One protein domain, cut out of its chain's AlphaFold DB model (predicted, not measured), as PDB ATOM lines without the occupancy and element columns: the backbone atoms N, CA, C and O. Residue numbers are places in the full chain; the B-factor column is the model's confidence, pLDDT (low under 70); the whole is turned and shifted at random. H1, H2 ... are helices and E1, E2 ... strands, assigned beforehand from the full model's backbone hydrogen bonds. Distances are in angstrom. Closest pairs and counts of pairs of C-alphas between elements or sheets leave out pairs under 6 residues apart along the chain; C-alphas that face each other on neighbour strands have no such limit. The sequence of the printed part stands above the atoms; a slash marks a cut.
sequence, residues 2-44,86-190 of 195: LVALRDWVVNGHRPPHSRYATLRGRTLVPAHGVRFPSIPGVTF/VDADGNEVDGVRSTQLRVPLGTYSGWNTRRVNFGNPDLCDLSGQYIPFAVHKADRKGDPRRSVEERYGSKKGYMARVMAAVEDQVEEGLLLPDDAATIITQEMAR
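This is residues 2 to 44 and 86 to 190 of the 195 residues of an uncharacterized protein of Deltaproteobacteria bacterium (UniProt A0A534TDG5). A helical hairpin, H5 and H6 side by side, packs through H5 on the short helix H2 near the middle, and a small two-strand hairpin, E1 and E2, follows H2; much of the rest is loop. H1 lies away from the other helices near one end of the longest axis, and the long loop between E1 and E2 reaches the other end. The printed part has 148 residues with six named helices and two named strands in the order H1, H2, E1, E2, H3, H4, H5, H6; E1 and E2 make one antiparallel sheet. Under half of the residues are in named elements, 61 of 148, and by these the class is mostly helix. The whole is only just loose, close to compact, with a radius of gyration of the C-alphas of 18.0 A and spans of 54 by 38 by 29 A.

Start at H1, residues 2 to 11, which is apart from the other named elements. After the cut, look at H2, residues 99 to 102: it touches H5, residues 155 to 171, with residues 162 to 169 of H5 alone, and the closest C-alphas, Thr 99 and Ala 165, are 6.1 A apart. Next come E1, residues 106 to 109, and E2, residues 129 to 132, an antiparallel hairpin at 168 degrees; find N 107 and O 131 at 2.9 A and N 129 and O 109 at 2.8 A, both within hydrogen-bond range. H3, residues 137 to 140, is close to but not clearly touching H4, residues 148 to 152, with C-alphas 137 and 150 closest at 6.5 A. H4 is close to but not clearly touching H5, with C-alphas 152 and 158 closest at 5.0 A. H5 touches H6, residues 177 to 189, in a helical hairpin at a shallow tilt of 13 degrees, opposite ways; the closest C-alphas, Val 166 and Ala 180, are 6.0 A apart. H2 and H6 are near each other. In H1, H4, H5 and H6 every O i to N i+4 pair is within hydrogen-bond range; H2 and H3 are too short for such a pair, and in each the one O i to N i+3 pair is within range.

Find C-alpha 2 at (104.820, 24.368, -38.615), where H1 begins; it runs 13.6 A to C-alpha 11. H2 measures 5.1 A, E1 9.5 A, E2 9.7 A, H3 5.8 A and H4 6.0 A. From C-alpha 155 at (100.667, 4.715, -65.659), H5 runs 24.3 A. H6 runs 18.8 A to C-alpha 189 at (109.251, 9.381, -62.533).

The two C-alphas farthest apart, Asn 11 and Asn 117, are 56.1 A apart. Residues 45 to 85 are not printed, and C-alphas 44 and 86 are 12.1 A apart across this cut. Of the links that are printed whole, E1 to E2 is long, with 19 residues. The mean pLDDT of the printed part is 94.0, and no printed residue is under 70.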
ATOM      1  N   LEU A   2     104.453  23.055 -39.181       86.94
ATOM      2  CA  LEU A   2     104.820  24.368 -38.615       86.94
ATOM      3  C   LEU A   2     104.001  25.536 -39.200       86.94
ATOM      4  O   LEU A   2     103.616  26.443 -38.471       86.94
ATOM      5  N   VAL A   3     103.679  25.476 -40.498       89.12
ATOM      6  CA  VAL A   3     102.831  26.472 -41.175       89.12
ATOM      7  C   VAL A   3     101.435  26.538 -40.552       89.12
ATOM      8  O   VAL A   3     101.000  27.621 -40.186       89.12
ATOM      9  N   ALA A   4     100.772  25.392 -40.351       89.88
ATOM     10  CA  ALA A   4      99.445  25.330 -39.733       89.88
ATOM     11  C   ALA A   4      99.456  25.804 -38.268       89.88
ATOM     12  O   ALA A   4      98.539  26.493 -37.837       89.88
ATOM     13  N   LEU A   5     100.514  25.487 -37.508       92.56
ATOM     14  CA  LEU A   5     100.683  26.011 -36.149       92.56
ATOM     15  C   LEU A   5     100.818  27.540 -36.151       92.56
ATOM     16  O   LEU A   5     100.150  28.215 -35.371       92.56
ATOM     17  N   ARG A   6     101.663  28.090 -37.031       94.31
ATOM     18  CA  ARG A   6     101.818  29.542 -37.179       94.31
ATOM     19  C   ARG A   6     100.496  30.194 -37.569       94.31
ATOM     20  O   ARG A   6     100.138  31.199 -36.969       94.31
ATOM     21  N   ASP A   7      99.797  29.646 -38.557       92.81
ATOM     22  CA  ASP A   7      98.535  30.207 -39.047       92.81
ATOM     23  C   ASP A   7      97.461  30.210 -37.953       92.81
ATOM     24  O   ASP A   7      96.733  31.188 -37.789       92.81
ATOM     25  N   TRP A   8      97.446  29.179 -37.108       95.06
ATOM     26  CA  TRP A   8      96.571  29.144 -35.944       95.06
ATOM     27  C   TRP A   8      96.903  30.221 -34.912       95.06
ATOM     28  O   TRP A   8      96.005  30.931 -34.464       95.06
ATOM     29  N   VAL A   9      98.180  30.373 -34.555       97.12
ATOM     30  CA  VAL A   9      98.616  31.354 -33.548       97.12
ATOM     31  C   VAL A   9      98.453  32.793 -34.043       97.12
ATOM     32  O   VAL A   9      98.062  33.662 -33.271       97.12
ATOM     33  N   VAL A  10      98.762  33.054 -35.316       97.31
ATOM     34  CA  VAL A  10      98.798  34.412 -35.881       97.31
ATOM     35  C   VAL A  10      97.430  34.843 -36.405       97.31
ATOM     36  O   VAL A  10      97.016  35.970 -36.152       97.31
ATOM     37  N   ASN A  11      96.727  33.961 -37.119       96.44
ATOM     38  CA  ASN A  11      95.497  34.293 -37.844       96.44
ATOM     39  C   ASN A  11      94.243  33.624 -37.253       96.44
ATOM     40  O   ASN A  11      93.138  33.851 -37.736       96.44
ATOM     41  N   GLY A  12      94.380  32.789 -36.216       95.25
ATOM     42  CA  GLY A  12      93.253  32.088 -35.593       95.25
ATOM     43  C   GLY A  12      92.697  30.919 -36.416       95.25
ATOM     44  O   GLY A  12      91.721  30.290 -35.998       95.25
ATOM     45  N   HIS A  13      93.309  30.583 -37.556       93.62
ATOM     46  CA  HIS A  13      92.883  29.474 -38.406       93.62
ATOM     47  C   HIS A  13      93.254  28.130 -37.785       93.62
ATOM     48  O   HIS A  13      94.423  27.795 -37.619       93.62
ATOM     49  N   ARG A  14      92.247  27.340 -37.413       91.75
ATOM     50  CA  ARG A  14      92.480  26.063 -36.732       91.75
ATOM     51  C   ARG A  14      93.203  25.068 -37.650       91.75
ATOM     52  O   ARG A  14      92.857  24.984 -38.827       91.75
ATOM     53  N   PRO A  15      94.148  24.272 -37.116       91.75
ATOM     54  CA  PRO A  15      94.781  23.212 -37.887       91.75
ATOM     55  C   PRO A  15      93.768  22.109 -38.244       91.75
ATOM     56  O   PRO A  15      92.720  22.000 -37.592       91.75
ATOM     57  N   PRO A  16      94.092  21.245 -39.224       92.00
ATOM     58  CA  PRO A  16      93.268  20.088 -39.549       92.00
ATOM     59  C   PRO A  16      92.990  19.219 -38.318       92.00
ATOM     60  O   PRO A  16      93.849  19.038 -37.450       92.00
ATOM     61  N   HIS A  17      91.786  18.646 -38.254       90.81
ATOM     62  CA  HIS A  17      91.412  17.737 -37.173       90.81
ATOM     63  C   HIS A  17      92.353  16.530 -37.104       90.81
ATOM     64  O   HIS A  17      92.783  15.987 -38.124       90.81
ATOM     65  N   SER A  18      92.636  16.073 -35.884       91.56
ATOM     66  CA  SER A  18      93.418  14.860 -35.676       91.56
ATOM     67  C   SER A  18      92.738  13.642 -36.307       91.56
ATOM     68  O   SER A  18      91.528  13.470 -36.185       91.56
ATOM     69  N   ARG A  19      93.536  12.778 -36.948       92.56
ATOM     70  CA  ARG A  19      93.062  11.573 -37.654       92.56
ATOM     71  C   ARG A  19      93.552  10.259 -37.041       92.56
ATOM     72  O   ARG A  19      93.421   9.220 -37.670       92.56
ATOM     73  N   TYR A  20      94.165  10.285 -35.857       91.88
ATOM     74  CA  TYR A  20      94.611   9.052 -35.201       91.88
ATOM     75  C   TYR A  20      93.416   8.166 -34.827       91.88
ATOM     76  O   TYR A  20      92.313   8.659 -34.593       91.88
ATOM     77  N   ALA A  21      93.649   6.856 -34.763       93.38
ATOM     78  CA  ALA A  21      92.618   5.888 -34.422       93.38
ATOM     79  C   ALA A  21      92.047   6.154 -33.019       93.38
ATOM     80  O   ALA A  21      92.787   6.411 -32.069       93.38
ATOM     81  N   THR A  22      90.722   6.085 -32.870       92.69
ATOM     82  CA  THR A  22      90.048   6.356 -31.590       92.69
ATOM     83  C   THR A  22      89.048   5.267 -31.231       92.69
ATOM     84  O   THR A  22      88.455   4.626 -32.100       92.69
ATOM     85  N   LEU A  23      88.782   5.104 -29.930       93.19
ATOM     86  CA  LEU A  23      87.742   4.185 -29.450       93.19
ATOM     87  C   LEU A  23      86.357   4.550 -30.002       93.19
ATOM     88  O   LEU A  23      85.579   3.672 -30.367       93.19
ATOM     89  N   ARG A  24      86.064   5.854 -30.105       94.44
ATOM     90  CA  ARG A  24      84.808   6.358 -30.681       94.44
ATOM     91  C   ARG A  24      84.701   6.041 -32.173       94.44
ATOM     92  O   ARG A  24      83.616   5.701 -32.628       94.44
ATOM     93  N   GLY A  25      85.816   6.129 -32.903       91.62
ATOM     94  CA  GLY A  25      85.903   5.808 -34.330       91.62
ATOM     95  C   GLY A  25      85.699   4.327 -34.649       91.62
ATOM     96  O   GLY A  25      85.368   4.001 -35.781       91.62
ATOM     97  N   ARG A  26      85.822   3.432 -33.653       93.19
ATOM     98  CA  ARG A  26      85.608   1.972 -33.786       93.19
ATOM     99  C   ARG A  26      86.493   1.292 -34.836       93.19
ATOM    100  O   ARG A  26      86.172   0.226 -35.349       93.19
ATOM    101  N   THR A  27      87.636   1.893 -35.104       94.50
ATOM    102  CA  THR A  27      88.685   1.411 -36.005       94.50
ATOM    103  C   THR A  27      89.847   0.761 -35.253       94.50
ATOM    104  O   THR A  27      90.774   0.252 -35.869       94.50
ATOM    105  N   LEU A  28      89.783   0.740 -33.920       95.31
ATOM    106  CA  LEU A  28      90.692   0.010 -33.043       95.31
ATOM    107  C   LEU A  28      90.111  -1.367 -32.701       95.31
ATOM    108  O   LEU A  28      88.952  -1.472 -32.293       95.31
ATOM    109  N   VAL A  29      90.923  -2.416 -32.826       94.75
ATOM    110  CA  VAL A  29      90.532  -3.811 -32.570       94.75
ATOM    111  C   VAL A  29      91.567  -4.528 -31.697       94.75
ATOM    112  O   VAL A  29      92.733  -4.144 -31.696       94.75
ATOM    113  N   PRO A  30      91.195  -5.582 -30.950       92.44
ATOM    114  CA  PRO A  30      92.184  -6.466 -30.334       92.44
ATOM    115  C   PRO A  30      93.127  -7.040 -31.396       92.44
ATOM    116  O   PRO A  30      92.716  -7.199 -32.544       92.44
ATOM    117  N   ALA A  31      94.353  -7.412 -31.024       89.62
ATOM    118  CA  ALA A  31      95.355  -7.868 -31.991       89.62
ATOM    119  C   ALA A  31      94.887  -9.025 -32.895       89.62
ATOM    120  O   ALA A  31      95.061  -8.971 -34.108       89.62
ATOM    121  N   HIS A  32      94.192 -10.020 -32.332       90.25
ATOM    122  CA  HIS A  32      93.609 -11.137 -33.094       90.25
ATOM    123  C   HIS A  32      92.452 -10.727 -34.028       90.25
ATOM    124  O   HIS A  32      91.995 -11.532 -34.832       90.25
ATOM    125  N   GLY A  33      91.936  -9.505 -33.891       93.81
ATOM    126  CA  GLY A  33      90.869  -8.937 -34.716       93.81
ATOM    127  C   GLY A  33      91.368  -8.042 -35.854       93.81
ATOM    128  O   GLY A  33      90.548  -7.543 -36.634       93.81
ATOM    129  N   VAL A  34      92.680  -7.805 -35.969       94.94
ATOM    130  CA  VAL A  34      93.250  -7.094 -37.122       94.94
ATOM    131  C   VAL A  34      93.093  -7.977 -38.358       94.94
ATOM    132  O   VAL A  34      93.553  -9.116 -38.386       94.94
ATOM    133  N   ARG A  35      92.434  -7.458 -39.395       95.38
ATOM    134  CA  ARG A  35      92.115  -8.193 -40.627       95.38
ATOM    135  C   ARG A  35      93.239  -8.054 -41.648       95.38
ATOM    136  O   ARG A  35      93.002  -7.670 -42.789       95.38
ATOM    137  N   PHE A  36      94.465  -8.343 -41.219       95.50
ATOM    138  CA  PHE A  36      95.618  -8.315 -42.110       95.50
ATOM    139  C   PHE A  36      95.469  -9.403 -43.190       95.50
ATOM    140  O   PHE A  36      95.154 -10.548 -42.850       95.50
ATOM    141  N   PRO A  37      95.646  -9.078 -44.484       96.19
ATOM    142  CA  PRO A  37      95.426 -10.040 -45.556       96.19
ATOM    143  C   PRO A  37      96.456 -11.173 -45.514       96.19
ATOM    144  O   PRO A  37      97.618 -10.978 -45.158       96.19
ATOM    145  N   SER A  38      96.045 -12.367 -45.941       95.31
ATOM    146  CA  SER A  38      96.939 -13.518 -46.097       95.31
ATOM    147  C   SER A  38      97.839 -13.340 -47.325       95.31
ATOM    148  O   SER A  38      97.545 -13.853 -48.402       95.31
ATOM    149  N   ILE A  39      98.920 -12.574 -47.176       95.38
ATOM    150  CA  ILE A  39      99.891 -12.319 -48.246       95.38
ATOM    151  C   ILE A  39     100.905 -13.481 -48.304       95.38
ATOM    152  O   ILE A  39     101.509 -13.805 -47.278       95.38
ATOM    153  N   PRO A  40     101.137 -14.112 -49.474       94.31
ATOM    154  CA  PRO A  40     102.105 -15.199 -49.604       94.31
ATOM    155  C   PRO A  40     103.508 -14.811 -49.119       94.31
ATOM    156  O   PRO A  40     104.058 -13.791 -49.528       94.31
ATOM    157  N   GLY A  41     104.100 -15.646 -48.262       89.94
ATOM    158  CA  GLY A  41     105.450 -15.433 -47.727       89.94
ATOM    159  C   GLY A  41     105.560 -14.356 -46.641       89.94
ATOM    160  O   GLY A  41     106.674 -14.035 -46.233       89.94
ATOM    161  N   VAL A  42     104.438 -13.811 -46.162       90.44
ATOM    162  CA  VAL A  42     104.400 -12.789 -45.109       90.44
ATOM    163  C   VAL A  42     103.715 -13.353 -43.870       90.44
ATOM    164  O   VAL A  42     102.587 -13.838 -43.936       90.44
ATOM    165  N   THR A  43     104.378 -13.231 -42.722       87.12
ATOM    166  CA  THR A  43     103.812 -13.603 -41.422       87.12
ATOM    167  C   THR A  43     103.355 -12.350 -40.690       87.12
ATOM    168  O   THR A  43     104.173 -11.516 -40.308       87.12
ATOM    169  N   PHE A  44     102.050 -12.227 -40.452       86.81
ATOM    170  CA  PHE A  44     101.516 -11.213 -39.546       86.81
ATOM    171  C   PHE A  44     101.416 -11.792 -38.135       86.81
ATOM    172  O   PHE A  44     100.611 -12.682 -37.876       86.81
ATOM    173  N   VAL A  86      93.160  -2.445 -40.552       96.06
ATOM    174  CA  VAL A  86      93.670  -2.292 -41.911       96.06
ATOM    175  C   VAL A  86      92.575  -2.504 -42.958       96.06
ATOM    176  O   VAL A  86      91.532  -3.114 -42.690       96.06
ATOM    177  N   ASP A  87      92.796  -1.961 -44.151       96.38
ATOM    178  CA  ASP A  87      91.993  -2.239 -45.336       96.38
ATOM    179  C   ASP A  87      92.334  -3.615 -45.945       96.38
ATOM    180  O   ASP A  87      93.138  -4.384 -45.415       96.38
ATOM    181  N   ALA A  88      91.700  -3.947 -47.074       96.94
ATOM    182  CA  ALA A  88      91.922  -5.216 -47.775       96.94
ATOM    183  C   ALA A  88      93.371  -5.404 -48.268       96.94
ATOM    184  O   ALA A  88      93.764  -6.522 -48.609       96.94
ATOM    185  N   ASP A  89      94.156  -4.327 -48.293       97.00
ATOM    186  CA  ASP A  89      95.551  -4.327 -48.697       97.00
ATOM    187  C   ASP A  89      96.501  -4.377 -47.505       97.00
ATOM    188  O   ASP A  89      97.710  -4.375 -47.704       97.00
ATOM    189  N   GLY A  90      95.994  -4.448 -46.273       95.94
ATOM    190  CA  GLY A  90      96.833  -4.456 -45.079       95.94
ATOM    191  C   GLY A  90      97.399  -3.081 -44.715       95.94
ATOM    192  O   GLY A  90      98.341  -3.027 -43.932       95.94
ATOM    193  N   ASN A  91      96.848  -2.000 -45.275       96.50
ATOM    194  CA  ASN A  91      97.215  -0.621 -44.951       96.50
ATOM    195  C   ASN A  91      96.247  -0.047 -43.909       96.50
ATOM    196  O   ASN A  91      95.042  -0.296 -43.987       96.50
ATOM    197  N   GLU A  92      96.732   0.735 -42.947       93.88
ATOM    198  CA  GLU A  92      95.886   1.317 -41.902       93.88
ATOM    199  C   GLU A  92      94.795   2.236 -42.485       93.88
ATOM    200  O   GLU A  92      95.027   3.030 -43.404       93.88
ATOM    201  N   VAL A  93      93.577   2.128 -41.939       94.00
ATOM    202  CA  VAL A  93      92.421   2.917 -42.413       94.00
ATOM    203  C   VAL A  93      92.388   4.335 -41.844       94.00
ATOM    204  O   VAL A  93      91.820   5.230 -42.471       94.00
ATOM    205  N   ASP A  94      93.023   4.530 -40.691       93.88
ATOM    206  CA  ASP A  94      93.120   5.804 -39.986       93.88
ATOM    207  C   ASP A  94      94.485   6.466 -40.182       93.88
ATOM    208  O   ASP A  94      95.393   5.950 -40.833       93.88
ATOM    209  N   GLY A  95      94.646   7.621 -39.548       93.75
ATOM    210  CA  GLY A  95      95.879   8.379 -39.522       93.75
ATOM    211  C   GLY A  95      95.959   9.394 -40.652       93.75
ATOM    212  O   GLY A  95      95.059   9.571 -41.478       93.75
ATOM    213  N   VAL A  96      97.080  10.106 -40.672       94.06
ATOM    214  CA  VAL A  96      97.428  10.988 -41.785       94.06
ATOM    215  C   VAL A  96      98.061  10.121 -42.867       94.06
ATOM    216  O   VAL A  96      99.268   9.892 -42.880       94.06
ATOM    217  N   ARG A  97      97.218   9.584 -43.751       93.94
ATOM    218  CA  ARG A  97      97.646   8.708 -44.846       93.94
ATOM    219  C   ARG A  97      98.414   9.515 -45.893       93.94
ATOM    220  O   ARG A  97      97.845  10.451 -46.463       93.94
ATOM    221  N   SER A  98      99.674   9.145 -46.138       94.12
ATOM    222  CA  SER A  98     100.506   9.725 -47.203       94.12
ATOM    223  C   SER A  98      99.893   9.481 -48.584       94.12
ATOM    224  O   SER A  98      99.035   8.610 -48.743       94.12
ATOM    225  N   THR A  99     100.365  10.201 -49.604       96.12
ATOM    226  CA  THR A  99      99.904  10.000 -50.986       96.12
ATOM    227  C   THR A  99     100.091   8.548 -51.426       96.12
ATOM    228  O   THR A  99      99.179   7.959 -52.000       96.12
ATOM    229  N   GLN A 100     101.217   7.923 -51.066       94.12
ATOM    230  CA  GLN A 100     101.474   6.513 -51.367       94.12
ATOM    231  C   GLN A 100     100.534   5.566 -50.614       94.12
ATOM    232  O   GLN A 100     100.202   4.513 -51.136       94.12
ATOM    233  N   LEU A 101     100.059   5.920 -49.417       95.81
ATOM    234  CA  LEU A 101      99.087   5.097 -48.692       95.81
ATOM    235  C   LEU A 101      97.649   5.288 -49.211       95.81
ATOM    236  O   LEU A 101      96.811   4.399 -49.048       95.81
ATOM    237  N   ARG A 102      97.351   6.444 -49.822       96.81
ATOM    238  CA  ARG A 102      96.083   6.721 -50.528       96.81
ATOM    239  C   ARG A 102      96.045   6.083 -51.919       96.81
ATOM    240  O   ARG A 102      94.982   5.657 -52.362       96.81
ATOM    241  N   VAL A 103      97.199   5.986 -52.580       98.00
ATOM    242  CA  VAL A 103      97.374   5.397 -53.918       98.00
ATOM    243  C   VAL A 103      98.432   4.285 -53.855       98.00
ATOM    244  O   VAL A 103      99.532   4.428 -54.393       98.00
ATOM    245  N   PRO A 104      98.142   3.169 -53.160       97.81
ATOM    246  CA  PRO A 104      99.150   2.171 -52.838       97.81
ATOM    247  C   PRO A 104      99.646   1.401 -54.057       97.81
ATOM    248  O   PRO A 104      98.883   1.027 -54.953       97.81
ATOM    249  N   LEU A 105     100.946   1.110 -54.033       98.19
ATOM    250  CA  LEU A 105     101.616   0.124 -54.889       98.19
ATOM    251  C   LEU A 105     102.034  -1.130 -54.101       98.19
ATOM    252  O   LEU A 105     102.649  -2.042 -54.651       98.19
ATOM    253  N   GLY A 106     101.690  -1.179 -52.814       97.56
ATOM    254  CA  GLY A 106     101.975  -2.277 -51.909       97.56
ATOM    255  C   GLY A 106     101.279  -2.100 -50.563       97.56
ATOM    256  O   GLY A 106     100.549  -1.131 -50.336       97.56
ATOM    257  N   THR A 107     101.536  -3.044 -49.668       97.44
ATOM    258  CA  THR A 107     101.248  -2.901 -48.240       97.44
ATOM    259  C   THR A 107     102.404  -2.164 -47.584       97.44
ATOM    260  O   THR A 107     103.553  -2.596 -47.711       97.44
ATOM    261  N   TYR A 108     102.100  -1.091 -46.866       94.81
ATOM    262  CA  TYR A 108     103.012  -0.371 -45.991       94.81
ATOM    263  C   TYR A 108     102.618  -0.726 -44.563       94.81
ATOM    264  O   TYR A 108     101.564  -0.315 -44.101       94.81
ATOM    265  N   SER A 109     103.433  -1.529 -43.886       89.50
ATOM    266  CA  SER A 109     103.124  -1.995 -42.533       89.50
ATOM    267  C   SER A 109     104.233  -1.589 -41.578       89.50
ATOM    268  O   SER A 109     105.415  -1.804 -41.858       89.50
ATOM    269  N   GLY A 110     103.850  -1.029 -40.429       85.38
ATOM    270  CA  GLY A 110     104.773  -0.764 -39.321       85.38
ATOM    271  C   GLY A 110     105.285  -2.034 -38.633       85.38
ATOM    272  O   GLY A 110     106.242  -1.968 -37.869       85.38
ATOM    273  N   TRP A 111     104.678  -3.191 -38.917       85.88
ATOM    274  CA  TRP A 111     105.135  -4.493 -38.439       85.88
ATOM    275  C   TRP A 111     106.094  -5.128 -39.431       85.88
ATOM    276  O   TRP A 111     105.756  -5.251 -40.605       85.88
ATOM    277  N   ASN A 112     107.230  -5.605 -38.928       88.75
ATOM    278  CA  ASN A 112     108.132  -6.514 -39.622       88.75
ATOM    279  C   ASN A 112     108.703  -7.517 -38.614       88.75
ATOM    280  O   ASN A 112     108.879  -7.191 -37.438       88.75
ATOM    281  N   THR A 113     109.004  -8.732 -39.060       87.44
ATOM    282  CA  THR A 113     109.618  -9.763 -38.213       87.44
ATOM    283  C   THR A 113     111.120  -9.816 -38.427       87.44
ATOM    284  O   THR A 113     111.616  -9.595 -39.535       87.44
ATOM    285  N   ARG A 114     111.862 -10.184 -37.385       87.50
ATOM    286  CA  ARG A 114     113.295 -10.464 -37.508       87.50
ATOM    287  C   ARG A 114     113.541 -11.632 -38.469       87.50
ATOM    288  O   ARG A 114     112.671 -12.469 -38.715       87.50
ATOM    289  N   ARG A 115     114.753 -11.691 -39.028       85.50
ATOM    290  CA  ARG A 115     115.179 -12.785 -39.920       85.50
ATOM    291  C   ARG A 115     115.193 -14.120 -39.164       85.50
ATOM    292  O   ARG A 115     115.459 -14.131 -37.968       85.50
ATOM    293  N   VAL A 116     114.980 -15.234 -39.875       84.50
ATOM    294  CA  VAL A 116     114.850 -16.600 -39.304       84.50
ATOM    295  C   VAL A 116     115.933 -16.931 -38.271       84.50
ATOM    296  O   VAL A 116     115.620 -17.382 -37.179       84.50
ATOM    297  N   ASN A 117     117.195 -16.606 -38.558       86.50
ATOM    298  CA  ASN A 117     118.325 -16.925 -37.674       86.50
ATOM    299  C   ASN A 117     118.643 -15.831 -36.635       86.50
ATOM    300  O   ASN A 117     119.702 -15.860 -36.018       86.50
ATOM    301  N   PHE A 118     117.761 -14.843 -36.472       85.12
ATOM    302  CA  PHE A 118     117.959 -13.666 -35.616       85.12
ATOM    303  C   PHE A 118     116.719 -13.357 -34.758       85.12
ATOM    304  O   PHE A 118     116.421 -12.193 -34.494       85.12
ATOM    305  N   GLY A 119     115.995 -14.393 -34.317       81.25
ATOM    306  CA  GLY A 119     114.840 -14.253 -33.422       81.25
ATOM    307  C   GLY A 119     113.498 -14.123 -34.138       81.25
ATOM    308  O   GLY A 119     112.604 -13.463 -33.637       81.25
ATOM    309  N   ASN A 120     113.336 -14.708 -35.327       82.56
ATOM    310  CA  ASN A 120     111.997 -14.883 -35.896       82.56
ATOM    311  C   ASN A 120     111.156 -15.802 -34.980       82.56
ATOM    312  O   ASN A 120     111.705 -16.797 -34.499       82.56
ATOM    313  N   PRO A 121     109.856 -15.530 -34.756       82.44
ATOM    314  CA  PRO A 121     109.016 -14.509 -35.392       82.44
ATOM    315  C   PRO A 121     108.911 -13.178 -34.625       82.44
ATOM    316  O   PRO A 121     107.969 -12.428 -34.871       82.44
ATOM    317  N   ASP A 122     109.838 -12.848 -33.724       85.94
ATOM    318  CA  ASP A 122     109.770 -11.597 -32.961       85.94
ATOM    319  C   ASP A 122     109.777 -10.371 -33.878       85.94
ATOM    320  O   ASP A 122     110.351 -10.373 -34.979       85.94
ATOM    321  N   LEU A 123     109.158  -9.290 -33.401       85.81
ATOM    322  CA  LEU A 123     109.157  -8.029 -34.124       85.81
ATOM    323  C   LEU A 123     110.576  -7.460 -34.233       85.81
ATOM    324  O   LEU A 123     111.402  -7.502 -33.312       85.81
ATOM    325  N   CYS A 124     110.870  -6.935 -35.416       84.81
ATOM    326  CA  CYS A 124     112.049  -6.127 -35.649       84.81
ATOM    327  C   CYS A 124     111.671  -4.673 -35.371       84.81
ATOM    328  O   CYS A 124     111.191  -3.968 -36.258       84.81
ATOM    329  N   ASP A 125     111.836  -4.258 -34.115       79.19
ATOM    330  CA  ASP A 125     111.462  -2.919 -33.663       79.19
ATOM    331  C   ASP A 125     112.025  -1.826 -34.583       79.19
ATOM    332  O   ASP A 125     113.148  -1.921 -35.084       79.19
ATOM    333  N   LEU A 126     111.222  -0.779 -34.809       82.62
ATOM    334  CA  LEU A 126     111.529   0.380 -35.664       82.62
ATOM    335  C   LEU A 126     111.736   0.068 -37.158       82.62
ATOM    336  O   LEU A 126     111.959   0.989 -37.943       82.62
ATOM    337  N   SER A 127     111.626  -1.195 -37.572       86.50
ATOM    338  CA  SER A 127     111.693  -1.597 -38.976       86.50
ATOM    339  C   SER A 127     110.298  -1.925 -39.488       86.50
ATOM    340  O   SER A 127     109.699  -2.920 -39.095       86.50
ATOM    341  N   GLY A 128     109.787  -1.101 -40.400       88.44
ATOM    342  CA  GLY A 128     108.579  -1.430 -41.152       88.44
ATOM    343  C   GLY A 128     108.846  -2.442 -42.269       88.44
ATOM    344  O   GLY A 128     109.972  -2.909 -42.480       88.44
ATOM    345  N   GLN A 129     107.798  -2.748 -43.026       90.69
ATOM    346  CA  GLN A 129     107.867  -3.542 -44.246       90.69
ATOM    347  C   GLN A 129     107.087  -2.871 -45.376       90.69
ATOM    348  O   GLN A 129     106.004  -2.315 -45.176       90.69
ATOM    349  N   TYR A 130     107.641  -2.966 -46.582       94.94
ATOM    350  CA  TYR A 130     106.943  -2.663 -47.822       94.94
ATOM    351  C   TYR A 130     106.806  -3.953 -48.623       94.94
ATOM    352  O   TYR A 130     107.811  -4.557 -49.005       94.94
ATOM    353  N   ILE A 131     105.568  -4.374 -48.867       96.12
ATOM    354  CA  ILE A 131     105.276  -5.593 -49.622       96.12
ATOM    355  C   ILE A 131     104.581  -5.186 -50.920       96.12
ATOM    356  O   ILE A 131     103.384  -4.872 -50.881       96.12
ATOM    357  N   PRO A 132     105.289  -5.175 -52.063       97.06
ATOM    358  CA  PRO A 132     104.726  -4.697 -53.318       97.06
ATOM    359  C   PRO A 132     103.513  -5.532 -53.736       97.06
ATOM    360  O   PRO A 132     103.403  -6.721 -53.417       97.06
ATOM    361  N   PHE A 133     102.585  -4.903 -54.451       98.25
ATOM    362  CA  PHE A 133     101.572  -5.631 -55.202       98.25
ATOM    363  C   PHE A 133     102.217  -6.292 -56.420       98.25
ATOM    364  O   PHE A 133     103.197  -5.793 -56.977       98.25
ATOM    365  N   ALA A 134     101.626  -7.395 -56.870       98.12
ATOM    366  CA  ALA A 134     101.894  -7.907 -58.206       98.12
ATOM    367  C   ALA A 134     101.619  -6.808 -59.245       98.12
ATOM    368  O   ALA A 134     100.628  -6.082 -59.124       98.12
ATOM    369  N   VAL A 135     102.472  -6.681 -60.264       98.25
ATOM    370  CA  VAL A 135     102.241  -5.710 -61.345       98.25
ATOM    371  C   VAL A 135     101.032  -6.149 -62.164       98.25
ATOM    372  O   VAL A 135     100.053  -5.406 -62.254       98.25
ATOM    373  N   HIS A 136     101.052  -7.386 -62.666       98.12
ATOM    374  CA  HIS A 136      99.966  -7.956 -63.457       98.12
ATOM    375  C   HIS A 136      99.127  -8.936 -62.645       98.12
ATOM    376  O   HIS A 136      99.587  -9.543 -61.674       98.12
ATOM    377  N   LYS A 137      97.869  -9.122 -63.058       97.12
ATOM    378  CA  LYS A 137      96.950 -10.060 -62.387       97.12
ATOM    379  C   LYS A 137      97.510 -11.486 -62.319       97.12
ATOM    380  O   LYS A 137      97.345 -12.163 -61.305       97.12
ATOM    381  N   ALA A 138      98.174 -11.928 -63.387       97.12
ATOM    382  CA  ALA A 138      98.747 -13.269 -63.494       97.12
ATOM    383  C   ALA A 138      99.845 -13.545 -62.447       97.12
ATOM    384  O   ALA A 138     100.042 -14.693 -62.053       97.12
ATOM    385  N   ASP A 139     100.503 -12.500 -61.934       96.62
ATOM    386  CA  ASP A 139     101.648 -12.629 -61.027       96.62
ATOM    387  C   ASP A 139     101.255 -12.732 -59.550       96.62
ATOM    388  O   ASP A 139     102.117 -12.914 -58.689       96.62
ATOM    389  N   ARG A 140      99.958 -12.639 -59.225       95.25
ATOM    390  CA  ARG A 140      99.476 -12.607 -57.837       95.25
ATOM    391  C   ARG A 140      99.783 -13.882 -57.052       95.25
ATOM    392  O   ARG A 140      99.869 -13.805 -55.838       95.25
ATOM    393  N   LYS A 141      99.962 -15.045 -57.694       93.25
ATOM    394  CA  LYS A 141     100.374 -16.314 -57.040       93.25
ATOM    395  C   LYS A 141      99.637 -16.614 -55.712       93.25
ATOM    396  O   LYS A 141     100.244 -17.062 -54.745       93.25
ATOM    397  N   GLY A 142      98.326 -16.359 -55.666       94.62
ATOM    398  CA  GLY A 142      97.485 -16.562 -54.474       94.62
ATOM    399  C   GLY A 142      97.325 -15.344 -53.554       94.62
ATOM    400  O   GLY A 142      96.563 -15.413 -52.597       94.62
ATOM    401  N   ASP A 143      97.979 -14.220 -53.850       97.50
ATOM    402  CA  ASP A 143      97.811 -12.957 -53.132       97.50
ATOM    403  C   ASP A 143      96.385 -12.398 -53.315       97.50
ATOM    404  O   ASP A 143      95.954 -12.163 -54.457       97.50
ATOM    405  N   PRO A 144      95.626 -12.166 -52.224       97.44
ATOM    406  CA  PRO A 144      94.258 -11.656 -52.298       97.44
ATOM    407  C   PRO A 144      94.179 -10.181 -52.723       97.44
ATOM    408  O   PRO A 144      93.126  -9.746 -53.202       97.44
ATOM    409  N   ARG A 145      95.274  -9.419 -52.617       98.00
ATOM    410  CA  ARG A 145      95.329  -7.992 -52.963       98.00
ATOM    411  C   ARG A 145      95.308  -7.813 -54.482       98.00
ATOM    412  O   ARG A 145      95.940  -8.573 -55.214       98.00
ATOM    413  N   ARG A 146      94.595  -6.797 -54.978       98.31
ATOM    414  CA  ARG A 146      94.552  -6.476 -56.422       98.31
ATOM    415  C   ARG A 146      95.935  -6.076 -56.936       98.31
ATOM    416  O   ARG A 146      96.647  -5.347 -56.238       98.31
ATOM    417  N   SER A 147      96.270  -6.492 -58.159       98.50
ATOM    418  CA  SER A 147      97.504  -6.073 -58.835       98.50
ATOM    419  C   SER A 147      97.491  -4.579 -59.190       98.50
ATOM    420  O   SER A 147      96.443  -3.924 -59.156       98.50
ATOM    421  N   VAL A 148      98.651  -4.026 -59.548       98.56
ATOM    422  CA  VAL A 148      98.777  -2.636 -60.026       98.56
ATOM    423  C   VAL A 148      97.936  -2.428 -61.292       98.56
ATOM    424  O   VAL A 148      97.178  -1.459 -61.379       98.56
ATOM    425  N   GLU A 149      98.003  -3.369 -62.234       98.50
ATOM    426  CA  GLU A 149      97.185  -3.411 -63.452       98.50
ATOM    427  C   GLU A 149      95.690  -3.398 -63.132       98.50
ATOM    428  O   GLU A 149      94.952  -2.564 -63.652       98.50
ATOM    429  N   GLU A 150      95.236  -4.268 -62.226       98.12
ATOM    430  CA  GLU A 150      93.823  -4.337 -61.857       98.12
ATOM    431  C   GLU A 150      93.338  -3.035 -61.214       98.12
ATOM    432  O   GLU A 150      92.157  -2.714 -61.337       98.12
ATOM    433  N   ARG A 151      94.202  -2.299 -60.503       97.75
ATOM    434  CA  ARG A 151      93.856  -1.045 -59.811       97.75
ATOM    435  C   ARG A 151      93.796   0.156 -60.739       97.75
ATOM    436  O   ARG A 151      92.861   0.951 -60.639       97.75
ATOM    437  N   TYR A 152      94.817   0.307 -61.574       98.31
ATOM    438  CA  TYR A 152      95.088   1.560 -62.276       98.31
ATOM    439  C   TYR A 152      95.005   1.424 -63.796       98.31
ATOM    440  O   TYR A 152      94.828   2.431 -64.481       98.31
ATOM    441  N   GLY A 153      95.136   0.210 -64.336       98.12
ATOM    442  CA  GLY A 153      95.111  -0.102 -65.770       98.12
ATOM    443  C   GLY A 153      96.320   0.400 -66.570       98.12
ATOM    444  O   GLY A 153      96.742  -0.258 -67.510       98.12
ATOM    445  N   SER A 154      96.890   1.552 -66.209       98.19
ATOM    446  CA  SER A 154      98.050   2.177 -66.859       98.19
ATOM    447  C   SER A 154      98.759   3.148 -65.913       98.19
ATOM    448  O   SER A 154      98.202   3.558 -64.885       98.19
ATOM    449  N   LYS A 155      99.953   3.604 -66.297       97.94
ATOM    450  CA  LYS A 155     100.667   4.715 -65.659       97.94
ATOM    451  C   LYS A 155      99.837   5.994 -65.657       97.94
ATOM    452  O   LYS A 155      99.812   6.697 -64.647       97.94
ATOM    453  N   LYS A 156      99.097   6.269 -66.737       98.25
ATOM    454  CA  LYS A 156      98.168   7.409 -66.802       98.25
ATOM    455  C   LYS A 156      97.051   7.288 -65.761       98.25
ATOM    456  O   LYS A 156      96.756   8.261 -65.071       98.25
ATOM    457  N   GLY A 157      96.453   6.104 -65.623       98.38
ATOM    458  CA  GLY A 157      95.413   5.846 -64.623       98.38
ATOM    459  C   GLY A 157      95.934   5.944 -63.187       98.38
ATOM    460  O   GLY A 157      95.250   6.489 -62.322       98.38
ATOM    461  N   TYR A 158      97.171   5.501 -62.946       98.56
ATOM    462  CA  TYR A 158      97.861   5.689 -61.668       98.56
ATOM    463  C   TYR A 158      98.061   7.174 -61.359       98.56
ATOM    464  O   TYR A 158      97.642   7.641 -60.302       98.56
ATOM    465  N   MET A 159      98.623   7.938 -62.301       98.50
ATOM    466  CA  MET A 159      98.866   9.367 -62.100       98.50
ATOM    467  C   MET A 159      97.573  10.154 -61.888       98.50
ATOM    468  O   MET A 159      97.561  11.054 -61.058       98.50
ATOM    469  N   ALA A 160      96.466   9.788 -62.541       98.56
ATOM    470  CA  ALA A 160      95.171  10.413 -62.272       98.56
ATOM    471  C   ALA A 160      94.726  10.236 -60.805       98.56
ATOM    472  O   ALA A 160      94.194  11.166 -60.206       98.56
ATOM    473  N   ARG A 161      94.984   9.064 -60.202       98.56
ATOM    474  CA  ARG A 161      94.714   8.823 -58.773       98.56
ATOM    475  C   ARG A 161      95.677   9.584 -57.866       98.56
ATOM    476  O   ARG A 161      95.237  10.089 -56.840       98.56
ATOM    477  N   VAL A 162      96.955   9.677 -58.243       98.56
ATOM    478  CA  VAL A 162      97.961  10.466 -57.511       98.56
ATOM    479  C   VAL A 162      97.568  11.939 -57.470       98.56
ATOM    480  O   VAL A 162      97.552  12.510 -56.387       98.56
ATOM    481  N   MET A 163      97.210  12.530 -58.614       98.38
ATOM    482  CA  MET A 163      96.800  13.936 -58.694       98.38
ATOM    483  C   MET A 163      95.613  14.219 -57.772       98.38
ATOM    484  O   MET A 163      95.716  15.093 -56.922       98.38
ATOM    485  N   ALA A 164      94.554  13.406 -57.858       98.50
ATOM    486  CA  ALA A 164      93.386  13.550 -56.993       98.50
ATOM    487  C   ALA A 164      93.750  13.433 -55.500       98.50
ATOM    488  O   ALA A 164      93.349  14.260 -54.693       98.50
ATOM    489  N   ALA A 165      94.569  12.444 -55.127       98.38
ATOM    490  CA  ALA A 165      94.980  12.272 -53.735       98.38
ATOM    491  C   ALA A 165      95.831  13.444 -53.215       98.38
ATOM    492  O   ALA A 165      95.706  13.812 -52.049       98.38
ATOM    493  N   VAL A 166      96.701  14.008 -54.055       98.25
ATOM    494  CA  VAL A 166      97.524  15.176 -53.718       98.25
ATOM    495  C   VAL A 166      96.659  16.426 -53.566       98.25
ATOM    496  O   VAL A 166      96.823  17.144 -52.582       98.25
ATOM    497  N   GLU A 167      95.727  16.658 -54.492       98.06
ATOM    498  CA  GLU A 167      94.762  17.763 -54.435       98.06
ATOM    499  C   GLU A 167      93.933  17.699 -53.145       98.06
ATOM    500  O   GLU A 167      93.926  18.670 -52.386       98.06
ATOM    501  N   ASP A 168      93.370  16.527 -52.822       97.62
ATOM    502  CA  ASP A 168      92.636  16.300 -51.570       97.62
ATOM    503  C   ASP A 168      93.504  16.635 -50.345       97.62
ATOM    504  O   ASP A 168      93.050  17.270 -49.399       97.62
ATOM    505  N   GLN A 169      94.775  16.217 -50.327       96.69
ATOM    506  CA  GLN A 169      95.661  16.468 -49.184       96.69
ATOM    507  C   GLN A 169      96.023  17.946 -49.010       96.69
ATOM    508  O   GLN A 169      96.241  18.382 -47.874       96.69
ATOM    509  N   VAL A 170      96.112  18.705 -50.105       95.88
ATOM    510  CA  VAL A 170      96.321  20.157 -50.059       95.88
ATOM    511  C   VAL A 170      95.068  20.849 -49.530       95.88
ATOM    512  O   VAL A 170      95.178  21.669 -48.619       95.88
ATOM    513  N   GLU A 171      93.884  20.476 -50.024       94.88
ATOM    514  CA  GLU A 171      92.603  21.016 -49.544       94.88
ATOM    515  C   GLU A 171      92.378  20.709 -48.056       94.88
ATOM    516  O   GLU A 171      91.957  21.566 -47.280       94.88
ATOM    517  N   GLU A 172      92.752  19.507 -47.617       93.62
ATOM    518  CA  GLU A 172      92.700  19.096 -46.214       93.62
ATOM    519  C   GLU A 172      93.728  19.811 -45.317       93.62
ATOM    520  O   GLU A 172      93.735  19.583 -44.103       93.62
ATOM    521  N   GLY A 173      94.625  20.627 -45.882       92.44
ATOM    522  CA  GLY A 173      95.697  21.312 -45.154       92.44
ATOM    523  C   GLY A 173      96.782  20.371 -44.615       92.44
ATOM    524  O   GLY A 173      97.521  20.731 -43.694       92.44
ATOM    525  N   LEU A 174      96.868  19.148 -45.150       93.50
ATOM    526  CA  LEU A 174      97.838  18.123 -44.749       93.50
ATOM    527  C   LEU A 174      99.115  18.151 -45.594       93.50
ATOM    528  O   LEU A 174     100.134  17.608 -45.166       93.50
ATOM    529  N   LEU A 175      99.062  18.782 -46.766       94.44
ATOM    530  CA  LEU A 175     100.168  18.890 -47.707       94.44
ATOM    531  C   LEU A 175     100.311  20.340 -48.180       94.44
ATOM    532  O   LEU A 175      99.316  21.006 -48.456       94.44
ATOM    533  N   LEU A 176     101.543  20.843 -48.253       94.62
ATOM    534  CA  LEU A 176     101.799  22.170 -48.810       94.62
ATOM    535  C   LEU A 176     101.803  22.105 -50.346       94.62
ATOM    536  O   LEU A 176     102.204  21.079 -50.897       94.62
ATOM    537  N   PRO A 177     101.439  23.191 -51.054       94.75
ATOM    538  CA  PRO A 177     101.488  23.222 -52.518       94.75
ATOM    539  C   PRO A 177     102.866  22.870 -53.108       94.75
ATOM    540  O   PRO A 177     102.948  22.140 -54.095       94.75
ATOM    541  N   ASP A 178     103.954  23.315 -52.475       95.38
ATOM    542  CA  ASP A 178     105.318  23.012 -52.934       95.38
ATOM    543  C   ASP A 178     105.676  21.525 -52.741       95.38
ATOM    544  O   ASP A 178     106.303  20.893 -53.602       95.38
ATOM    545  N   ASP A 179     105.212  20.925 -51.639       96.06
ATOM    546  CA  ASP A 179     105.381  19.493 -51.376       96.06
ATOM    547  C   ASP A 179     104.544  18.660 -52.359       96.06
ATOM    548  O   ASP A 179     104.997  17.626 -52.852       96.06
ATOM    549  N   ALA A 180     103.344  19.132 -52.703       97.25
ATOM    550  CA  ALA A 180     102.477  18.524 -53.705       97.25
ATOM    551  C   ALA A 180     103.152  18.447 -55.082       97.25
ATOM    552  O   ALA A 180     103.213  17.366 -55.675       97.25
ATOM    553  N   ALA A 181     103.733  19.550 -55.563       97.31
ATOM    554  CA  ALA A 181     104.481  19.569 -56.823       97.31
ATOM    555  C   ALA A 181     105.672  18.590 -56.808       97.31
ATOM    556  O   ALA A 181     105.922  17.873 -57.787       97.31
ATOM    557  N   THR A 182     106.370  18.511 -55.672       97.75
ATOM    558  CA  THR A 182     107.480  17.571 -55.465       97.75
ATOM    559  C   THR A 182     107.016  16.117 -55.560       97.75
ATOM    560  O   THR A 182     107.604  15.330 -56.307       97.75
ATOM    561  N   ILE A 183     105.933  15.760 -54.862       97.88
ATOM    562  CA  ILE A 183     105.366  14.405 -54.873       97.88
ATOM    563  C   ILE A 183     104.906  14.019 -56.279       97.88
ATOM    564  O   ILE A 183     105.240  12.932 -56.748       97.88
ATOM    565  N   ILE A 184     104.201  14.904 -56.988       98.12
ATOM    566  CA  ILE A 184     103.738  14.642 -58.360       98.12
ATOM    567  C   ILE A 184     104.923  14.332 -59.282       98.12
ATOM    568  O   ILE A 184     104.873  13.368 -60.046       98.12
ATOM    569  N   THR A 185     106.008  15.105 -59.178       98.19
ATOM    570  CA  THR A 185     107.227  14.892 -59.974       98.19
ATOM    571  C   THR A 185     107.865  13.532 -59.674       98.19
ATOM    572  O   THR A 185     108.197  12.778 -60.594       98.19
ATOM    573  N   GLN A 186     107.996  13.179 -58.393       97.81
ATOM    574  CA  GLN A 186     108.551  11.890 -57.968       97.81
ATOM    575  C   GLN A 186     107.688  10.713 -58.437       97.81
ATOM    576  O   GLN A 186     108.203   9.722 -58.959       97.81
ATOM    577  N   GLU A 187     106.368  10.824 -58.291       97.81
ATOM    578  CA  GLU A 187     105.440   9.773 -58.693       97.81
ATOM    579  C   GLU A 187     105.346   9.635 -60.213       97.81
ATOM    580  O   GLU A 187     105.216   8.515 -60.710       97.81
ATOM    581  N   MET A 188     105.513  10.720 -60.973       96.88
ATOM    582  CA  MET A 188     105.618  10.666 -62.431       96.88
ATOM    583  C   MET A 188     106.849   9.867 -62.877       96.88
ATOM    584  O   MET A 188     106.724   8.998 -63.741       96.88
ATOM    585  N   ALA A 189     108.001  10.086 -62.235       97.38
ATOM    586  CA  ALA A 189     109.251   9.381 -62.533       97.38
ATOM    587  C   ALA A 189     109.270   7.911 -62.064       97.38
ATOM    588  O   ALA A 189     110.065   7.110 -62.558       97.38
ATOM    589  N   ARG A 190     108.406   7.527 -61.114       96.19
ATOM    590  CA  ARG A 190     108.358   6.162 -60.568       96.19
ATOM    591  C   ARG A 190     107.969   5.139 -61.640       96.19
ATOM    592  O   ARG A 190     106.884   5.218 -62.210       96.19
TER     593      ARG A 190